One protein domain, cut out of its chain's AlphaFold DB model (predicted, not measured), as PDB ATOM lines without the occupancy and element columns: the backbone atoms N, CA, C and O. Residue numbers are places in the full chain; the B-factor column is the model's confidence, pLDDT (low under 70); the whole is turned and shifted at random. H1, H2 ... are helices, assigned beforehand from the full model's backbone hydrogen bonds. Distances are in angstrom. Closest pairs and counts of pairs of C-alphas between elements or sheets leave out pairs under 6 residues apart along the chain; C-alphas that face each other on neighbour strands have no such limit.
ATOM      1  N   LEU A 156       2.376  36.698  22.135       92.06
ATOM      2  CA  LEU A 156       2.401  36.269  23.541       92.06
ATOM      3  C   LEU A 156       1.010  36.217  24.200       92.06
ATOM      4  O   LEU A 156       0.730  35.201  24.835       92.06
ATOM      5  N   PRO A 157       0.117  37.222  24.059       87.81
ATOM      6  CA  PRO A 157      -1.210  37.143  24.670       87.81
ATOM      7  C   PRO A 157      -2.053  35.995  24.102       87.81
ATOM      8  O   PRO A 157      -2.748  35.320  24.859       87.81
ATOM      9  N   LEU A 158      -1.954  35.706  22.798       85.44
ATOM     10  CA  LEU A 158      -2.649  34.562  22.199       85.44
ATOM     11  C   LEU A 158      -2.072  33.231  22.689       85.44
ATOM     12  O   LEU A 158      -2.826  32.303  22.975       85.44
ATOM     13  N   VAL A 159      -0.746  33.133  22.812       88.19
ATOM     14  CA  VAL A 159      -0.079  31.939  23.348       88.19
ATOM     15  C   VAL A 159      -0.473  31.712  24.807       88.19
ATOM     16  O   VAL A 159      -0.796  30.585  25.176       88.19
ATOM     17  N   ALA A 160      -0.511  32.771  25.620       90.88
ATOM     18  CA  ALA A 160      -0.947  32.708  27.010       90.88
ATOM     19  C   ALA A 160      -2.413  32.266  27.123       90.88
ATOM     20  O   ALA A 160      -2.723  31.392  27.929       90.88
ATOM     21  N   LEU A 161      -3.301  32.800  26.277       87.75
ATOM     22  CA  LEU A 161      -4.708  32.400  26.240       87.75
ATOM     23  C   LEU A 161      -4.874  30.929  25.831       87.75
ATOM     24  O   LEU A 161      -5.644  30.200  26.455       87.75
ATOM     25  N   ASN A 162      -4.121  30.468  24.829       86.62
ATOM     26  CA  ASN A 162      -4.134  29.070  24.400       86.62
ATOM     27  C   ASN A 162      -3.585  28.135  25.493       86.62
ATOM     28  O   ASN A 162      -4.142  27.066  25.733       86.62
ATOM     29  N   GLY A 163      -2.536  28.557  26.204       91.12
ATOM     30  CA  GLY A 163      -1.998  27.837  27.359       91.12
ATOM     31  C   GLY A 163      -2.989  27.763  28.524       91.12
ATOM     32  O   GLY A 163      -3.161  26.698  29.114       91.12
ATOM     33  N   LEU A 164      -3.692  28.862  28.817       91.62
ATOM     34  CA  LEU A 164      -4.739  28.902  29.837       91.62
ATOM     35  C   LEU A 164      -5.899  27.968  29.477       91.62
ATOM     36  O   LEU A 164      -6.346  27.195  30.321       91.62
ATOM     37  N   PHE A 165      -6.344  27.989  28.218       86.81
ATOM     38  CA  PHE A 165      -7.369  27.078  27.717       86.81
ATOM     39  C   PHE A 165      -6.938  25.613  27.846       86.81
ATOM     40  O   PHE A 165      -7.672  24.806  28.414       86.81
ATOM     41  N   ASP A 166      -5.723  25.275  27.402       88.62
ATOM     42  CA  ASP A 166      -5.181  23.919  27.530       88.62
ATOM     43  C   ASP A 166      -5.067  23.484  29.005       88.62
ATOM     44  O   ASP A 166      -5.338  22.323  29.322       88.62
ATOM     45  N   SER A 167      -4.731  24.404  29.916       91.38
ATOM     46  CA  SER A 167      -4.685  24.146  31.361       91.38
ATOM     47  C   SER A 167      -6.072  23.869  31.944       91.38
ATOM     48  O   SER A 167      -6.245  22.899  32.685       91.38
ATOM     49  N   ILE A 168      -7.075  24.681  31.590       89.62
ATOM     50  CA  ILE A 168      -8.464  24.495  32.030       89.62
ATOM     51  C   ILE A 168      -9.000  23.168  31.494       89.62
ATOM     52  O   ILE A 168      -9.530  22.369  32.261       89.62
ATOM     53  N   CYS A 169      -8.799  22.870  30.207       88.06
ATOM     54  CA  CYS A 169      -9.165  21.576  29.636       88.06
ATOM     55  C   CYS A 169      -8.448  20.426  30.352       88.06
ATOM     56  O   CYS A 169      -9.072  19.404  30.620       88.06
ATOM     57  N   GLY A 170      -7.180  20.589  30.736       90.88
ATOM     58  CA  GLY A 170      -6.449  19.610  31.540       90.88
ATOM     59  C   GLY A 170      -7.136  19.265  32.867       90.88
ATOM     60  O   GLY A 170      -7.170  18.092  33.242       90.88
ATOM     61  N   MET A 171      -7.752  20.246  33.538       95.12
ATOM     62  CA  MET A 171      -8.485  20.027  34.793       95.12
ATOM     63  C   MET A 171      -9.746  19.168  34.628       95.12
ATOM     64  O   MET A 171     -10.137  18.485  35.571       95.12
ATOM     65  N   PHE A 172     -10.358  19.129  33.440       93.12
ATOM     66  CA  PHE A 172     -11.546  18.307  33.161       93.12
ATOM     67  C   PHE A 172     -11.226  16.829  32.851       93.12
ATOM     68  O   PHE A 172     -12.116  16.054  32.489       93.12
ATOM     69  N   GLY A 173      -9.964  16.404  32.979       92.19
ATOM     70  CA  GLY A 173      -9.579  14.995  32.906       92.19
ATOM     71  C   GLY A 173      -9.838  14.351  31.529       92.19
ATOM     72  O   GLY A 173      -9.436  14.914  30.505       92.19
ATOM     73  N   PRO A 174     -10.469  13.158  31.453       90.88
ATOM     74  CA  PRO A 174     -10.711  12.457  30.186       90.88
ATOM     75  C   PRO A 174     -11.569  13.248  29.189       90.88
ATOM     76  O   PRO A 174     -11.271  13.251  27.995       90.88
ATOM     77  N   LEU A 175     -12.582  13.975  29.675       87.50
ATOM     78  CA  LEU A 175     -13.390  14.887  28.856       87.50
ATOM     79  C   LEU A 175     -12.534  16.033  28.308       87.50
ATOM     80  O   LEU A 175     -12.616  16.373  27.131       87.50
ATOM     81  N   GLY A 176     -11.624  16.552  29.128       87.50
ATOM     82  CA  GLY A 176     -10.621  17.532  28.726       87.50
ATOM     83  C   GLY A 176      -9.731  17.095  27.562       87.50
ATOM     84  O   GLY A 176      -9.413  17.891  26.678       87.50
ATOM     85  N   ARG A 177      -9.360  15.808  27.509       88.38
ATOM     86  CA  ARG A 177      -8.563  15.256  26.398       88.38
ATOM     87  C   ARG A 177      -9.314  15.263  25.067       88.38
ATOM     88  O   ARG A 177      -8.676  15.483  24.040       88.38
ATOM     89  N   LEU A 178     -10.636  15.078  25.074       89.25
ATOM     90  CA  LEU A 178     -11.464  15.191  23.865       89.25
ATOM     91  C   LEU A 178     -11.461  16.624  23.324       89.25
ATOM     92  O   LEU A 178     -11.256  16.817  22.125       89.25
ATOM     93  N   PHE A 179     -11.576  17.630  24.197       86.62
ATOM     94  CA  PHE A 179     -11.471  19.042  23.803       86.62
ATOM     95  C   PHE A 179     -10.075  19.427  23.308       86.62
ATOM     96  O   PHE A 179      -9.931  20.308  22.464       86.62
ATOM     97  N   ARG A 180      -9.041  18.721  23.777       88.50
ATOM     98  CA  ARG A 180      -7.667  18.895  23.301       88.50
ATOM     99  C   ARG A 180      -7.391  18.197  21.962       88.50
ATOM    100  O   ARG A 180      -6.306  18.379  21.410       88.50
ATOM    101  N   SER A 181      -8.337  17.417  21.429       91.50
ATOM    102  CA  SER A 181      -8.183  16.783  20.118       91.50
ATOM    103  C   SER A 181      -7.988  17.832  19.019       91.50
ATOM    104  O   SER A 181      -8.587  18.910  19.044       91.50
ATOM    105  N   GLY A 182      -7.156  17.507  18.023       89.06
ATOM    106  CA  GLY A 182      -6.915  18.400  16.886       89.06
ATOM    107  C   GLY A 182      -8.203  18.769  16.143       89.06
ATOM    108  O   GLY A 182      -8.332  19.888  15.661       89.06
ATOM    109  N   PHE A 183      -9.193  17.869  16.129       90.56
ATOM    110  CA  PHE A 183     -10.498  18.124  15.525       90.56
ATOM    111  C   PHE A 183     -11.261  19.258  16.223       90.56
ATOM    112  O   PHE A 183     -11.666  20.210  15.560       90.56
ATOM    113  N   ILE A 184     -11.413  19.201  17.553       89.12
ATOM    114  CA  ILE A 184     -12.123  20.243  18.314       89.12
ATOM    115  C   ILE A 184     -11.371  21.574  18.235       89.12
ATOM    116  O   ILE A 184     -11.999  22.612  18.036       89.12
ATOM    117  N   LYS A 185     -10.033  21.557  18.330       86.81
ATOM    118  CA  LYS A 185      -9.214  22.770  18.178       86.81
ATOM    119  C   LYS A 185      -9.406  23.423  16.812       86.81
ATOM    120  O   LYS A 185      -9.606  24.632  16.746       86.81
ATOM    121  N   ASN A 186      -9.408  22.634  15.738       88.44
ATOM    122  CA  ASN A 186      -9.668  23.145  14.394       88.44
ATOM    123  C   ASN A 186     -11.088  23.706  14.278       88.44
ATOM    124  O   ASN A 186     -11.262  24.804  13.762       88.44
ATOM    125  N   LEU A 187     -12.095  22.996  14.798       92.81
ATOM    126  CA  LEU A 187     -13.485  23.447  14.768       92.81
ATOM    127  C   LEU A 187     -13.670  24.769  15.526       92.81
ATOM    128  O   LEU A 187     -14.320  25.679  15.023       92.81
ATOM    129  N   LEU A 188     -13.048  24.899  16.701       87.94
ATOM    130  CA  LEU A 188     -13.064  26.127  17.492       87.94
ATOM    131  C   LEU A 188     -12.321  27.266  16.782       87.94
ATOM    132  O   LEU A 188     -12.786  28.402  16.796       87.94
ATOM    133  N   GLY A 189     -11.211  26.959  16.106       88.44
ATOM    134  CA  GLY A 189     -10.492  27.906  15.254       88.44
ATOM    135  C   GLY A 189     -11.353  28.421  14.097       88.44
ATOM    136  O   GLY A 189     -11.436  29.629  13.892       88.44
ATOM    137  N   PHE A 190     -12.054  27.532  13.386       94.62
ATOM    138  CA  PHE A 190     -12.988  27.916  12.323       94.62
ATOM    139  C   PHE A 190     -14.185  28.703  12.854       94.62
ATOM    140  O   PHE A 190     -14.589  29.675  12.223       94.62
ATOM    141  N   ALA A 191     -14.726  28.329  14.014       92.31
ATOM    142  CA  ALA A 191     -15.800  29.076  14.660       92.31
ATOM    143  C   ALA A 191     -15.344  30.493  15.043       92.31
ATOM    144  O   ALA A 191     -16.044  31.459  14.756       92.31
ATOM    145  N   GLY A 192     -14.147  30.631  15.623       90.00
ATOM    146  CA  GLY A 192     -13.557  31.927  15.955       90.00
ATOM    147  C   GLY A 192     -13.276  32.781  14.718       90.00
ATOM    148  O   GLY A 192     -13.635  33.955  14.686       90.00
ATOM    149  N   LEU A 193     -12.702  32.194  13.665       93.62
ATOM    150  CA  LEU A 193     -12.469  32.889  12.398       93.62
ATOM    151  C   LEU A 193     -13.789  33.321  11.745       93.62
ATOM    152  O   LEU A 193     -13.909  34.455  11.290       93.62
ATOM    153  N   GLY A 194     -14.786  32.435  11.741       95.12
ATOM    154  CA  GLY A 194     -16.132  32.728  11.264       95.12
ATOM    155  C   GLY A 194     -16.767  33.883  12.034       95.12
ATOM    156  O   GLY A 194     -17.327  34.782  11.415       95.12
ATOM    157  N   LEU A 195     -16.604  33.912  13.361       94.38
ATOM    158  CA  LEU A 195     -17.074  35.009  14.205       94.38
ATOM    159  C   LEU A 195     -16.372  36.327  13.857       94.38
ATOM    160  O   LEU A 195     -17.044  37.342  13.710       94.38
ATOM    161  N   ILE A 196     -15.049  36.321  13.658       93.88
ATOM    162  CA  ILE A 196     -14.298  37.516  13.244       93.88
ATOM    163  C   ILE A 196     -14.809  38.026  11.892       93.88
ATOM    164  O   ILE A 196     -15.165  39.197  11.778       93.88
ATOM    165  N   VAL A 197     -14.911  37.161  10.880       95.81
ATOM    166  CA  VAL A 197     -15.421  37.543   9.551       95.81
ATOM    167  C   VAL A 197     -16.839  38.101   9.654       95.81
ATOM    168  O   VAL A 197     -17.130  39.157   9.096       95.81
ATOM    169  N   TYR A 198     -17.702  37.438  10.424       94.25
ATOM    170  CA  TYR A 198     -19.057  37.897  10.698       94.25
ATOM    171  C   TYR A 198     -19.068  39.293  11.342       94.25
ATOM    172  O   TYR A 198     -19.807  40.164  10.886       94.25
ATOM    173  N   THR A 199     -18.208  39.550  12.336       94.81
ATOM    174  CA  THR A 199     -18.115  40.872  12.980       94.81
ATOM    175  C   THR A 199     -17.648  41.957  12.010       94.81
ATOM    176  O   THR A 199     -18.220  43.042  11.996       94.81
ATOM    177  N   VAL A 200     -16.669  41.665  11.146       96.19
ATOM    178  CA  VAL A 200     -16.165  42.617  10.144       96.19
ATOM    179  C   VAL A 200     -17.250  42.954   9.123       96.19
ATOM    180  O   VAL A 200     -17.458  44.128   8.824       96.19
ATOM    181  N   ILE A 201     -17.980  41.947   8.630       95.31
ATOM    182  CA  ILE A 201     -19.110  42.153   7.714       95.31
ATOM    183  C   ILE A 201     -20.186  43.002   8.391       95.31
ATOM    184  O   ILE A 201     -20.674  43.954   7.790       95.31
ATOM    185  N   HIS A 202     -20.530  42.701   9.642       93.56
ATOM    186  CA  HIS A 202     -21.541  43.450  10.380       93.56
ATOM    187  C   HIS A 202     -21.146  44.921  10.582       93.56
ATOM    188  O   HIS A 202     -21.940  45.822  10.319       93.56
ATOM    189  N   VAL A 203     -19.895  45.188  10.969       94.94
ATOM    190  CA  VAL A 203     -19.372  46.559  11.081       94.94
ATOM    191  C   VAL A 203     -19.405  47.264   9.723       94.94
ATOM    192  O   VAL A 203     -19.847  48.408   9.643       94.94
ATOM    193  N   ALA A 204     -19.014  46.584   8.643       96.00
ATOM    194  CA  ALA A 204     -19.070  47.140   7.294       96.00
ATOM    195  C   ALA A 204     -20.507  47.458   6.841       96.00
ATOM    196  O   ALA A 204     -20.720  48.454   6.148       96.00
ATOM    197  N   GLN A 205     -21.501  46.666   7.259       95.12
ATOM    198  CA  GLN A 205     -22.916  46.976   7.038       95.12
ATOM    199  C   GLN A 205     -23.351  48.235   7.792       95.12
ATOM    200  O   GLN A 205     -23.993  49.098   7.198       95.12
ATOM    201  N   ILE A 206     -22.985  48.371   9.074       91.88
ATOM    202  CA  ILE A 206     -23.332  49.550   9.891       91.88
ATOM    203  C   ILE A 206     -22.719  50.828   9.302       91.88
ATOM    204  O   ILE A 206     -23.358  51.876   9.300       91.88
ATOM    205  N   GLN A 207     -21.503  50.736   8.761       96.56
ATOM    206  CA  GLN A 207     -20.816  51.849   8.096       96.56
ATOM    207  C   GLN A 207     -21.335  52.128   6.673       96.56
ATOM    208  O   GLN A 207     -20.880  53.067   6.023       96.56
ATOM    209  N   GLY A 208     -22.261  51.311   6.156       95.56
ATOM    210  CA  GLY A 208     -22.801  51.449   4.802       95.56
ATOM    211  C   GLY A 208     -21.821  51.074   3.685       95.56
ATOM    212  O   GLY A 208     -22.079  51.376   2.524       95.56
ATOM    213  N   TRP A 209     -20.704  50.413   4.005       97.12
ATOM    214  CA  TRP A 209     -19.727  49.953   3.011       97.12
ATOM    215  C   TRP A 209     -20.221  48.730   2.239       97.12
ATOM    216  O   TRP A 209     -19.811  48.501   1.103       97.12
ATOM    217  N   VAL A 210     -21.096  47.933   2.857       95.88
ATOM    218  CA  VAL A 210     -21.665  46.720   2.268       95.88
ATOM    219  C   VAL A 210     -23.177  46.725   2.467       95.88
ATOM    220  O   VAL A 210     -23.657  46.708   3.598       95.88
ATOM    221  N   SER A 211     -23.944  46.683   1.376       93.56
ATOM    222  CA  SER A 211     -25.395  46.472   1.420       93.56
ATOM    223  C   SER A 211     -25.712  45.004   1.132       93.56
ATOM    224  O   SER A 211     -25.656  44.565  -0.018       93.56
ATOM    225  N   LEU A 212     -26.047  44.232   2.166       90.69
ATOM    226  CA  LEU A 212     -26.613  42.892   1.976       90.69
ATOM    227  C   LEU A 212     -28.144  42.978   2.024       90.69
ATOM    228  O   LEU A 212     -28.678  43.752   2.819       90.69
ATOM    229  N   PRO A 213     -28.862  42.164   1.228       92.19
ATOM    230  CA  PRO A 213     -30.327  42.141   1.220       92.19
ATOM    231  C   PRO A 213     -30.932  41.621   2.535       92.19
ATOM    232  O   PRO A 213     -32.126  41.778   2.768       92.19
ATOM    233  N   VAL A 214     -30.117  41.002   3.395       91.50
ATOM    234  CA  VAL A 214     -30.521  40.465   4.696       91.50
ATOM    235  C   VAL A 214     -29.681  41.126   5.786       91.50
ATOM    236  O   VAL A 214     -28.448  41.112   5.731       91.50
ATOM    237  N   VAL A 215     -30.351  41.701   6.786       83.94
ATOM    238  CA  VAL A 215     -29.700  42.238   7.986       83.94
ATOM    239  C   VAL A 215     -29.264  41.059   8.848       83.94
ATOM    240  O   VAL A 215     -30.099  40.249   9.255       83.94
ATOM    241  N   LEU A 216     -27.960  40.935   9.103       84.69
ATOM    242  CA  LEU A 216     -27.440  39.868   9.951       84.69
ATOM    243  C   LEU A 216     -27.905  40.113  11.401       84.69
ATOM    244  O   LEU A 216     -27.623  41.182  11.949       84.69
ATOM    245  N   PRO A 217     -28.641  39.171  12.022       87.06
ATOM    246  CA  PRO A 217     -29.172  39.359  13.364       87.06
ATOM    247  C   PRO A 217     -28.033  39.298  14.378       87.06
ATOM    248  O   PRO A 217     -27.399  38.254  14.525       87.06
ATOM    249  N   TRP A 218     -27.778  40.405  15.078       84.12
ATOM    250  CA  TRP A 218     -26.804  40.424  16.163       84.12
ATOM    251  C   TRP A 218     -27.407  39.760  17.407       84.12
ATOM    252  O   TRP A 218     -28.547  40.091  17.763       84.12
ATOM    253  N   PRO A 219     -26.692  38.835  18.071       80.12
ATOM    254  CA  PRO A 219     -27.137  38.315  19.355       80.12
ATOM    255  C   PRO A 219     -27.207  39.482  20.353       80.12
ATOM    256  O   PRO A 219     -26.204  40.155  20.595       80.12
ATOM    257  N   LYS A 220     -28.417  39.761  20.846       74.62
ATOM    258  CA  LYS A 220     -28.676  40.744  21.906       74.62
ATOM    259  C   LYS A 220     -28.395  40.146  23.274       74.62
ATOM    260  O   LYS A 220     -28.673  38.938  23.439       74.62
TER     261      LYS A 220
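This is residues 156 to 220 of the 220 residues of an uncharacterized protein of Gemmata massiliana (UniProt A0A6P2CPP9). Two helices of unequal length, H1 and H3, spread from a corner as an open V, with the short helix H2 at the corner and a tail with no named element, residues 207 to 220, turning back from the far end of H3. H3 makes most of the long axis, and residues 156 to 164 of H1 stick out as the free end of the shorter arm. The printed part has 65 residues with three named helices, in the order H1, H2, H3, and no named strand; the class is all helix. The whole is only just extended, close to loose, with a radius of gyration of the C-alphas of 16.6 A, and its C-alphas span 47 by 25 by 22 A.

H1, residues 156 to 171, comes first, and its residues 156 to 164 stand free. H2, residues 173 to 179, follows after a tight link of one residue. H1 and H2 touch only at the corner by their link, and H1 does so with residues 169 to 170 alone. Their closest C-alphas are those of Cys 169 and Gly 176, 4.4 A apart. They run opposite ways at a steep tilt of 46 degrees. H3, residues 182 to 206, follows H2 after a tight link of two residues. H2 and H3 are close but not clearly touching, with the C-alphas of Phe 179 and Lys 185 the closest at 7.1 A. They run the same way at a steep tilt of 51 degrees. H1 and H3 are apart, and H3 touches no helix. Residues 181 to 187, of which 182 to 187 belong to H3, and residues 189 to 197 of H3 stand free. In H1 and H3 every O i to N i+4 pair is within hydrogen-bond range; in H2 it is 2 of 3.

H1 begins at C-alpha 156, at (2.401, 36.269, 23.541), and is 22.6 A long from first to last C-alpha. H2 begins at C-alpha 173, at (-9.579, 14.995, 32.906), and is 10.1 A long. H3 is the longest helix, with 25 residues and 35.9 A, and ends at C-alpha 206, at (-23.332, 49.550, 9.891).

The outline is elongated, and the two C-alphas farthest apart, those of Pro 174 and Gly 208, are 48.1 A from each other. The C-alphas of residues 207 to 220 lie 15 to 25 A from the mean of all C-alphas, and Lys 220 is the chain's last residue. The printed part has no cut and no long link between its helices. The mean pLDDT of the printed part is 90.6, and no printed residue is under 70.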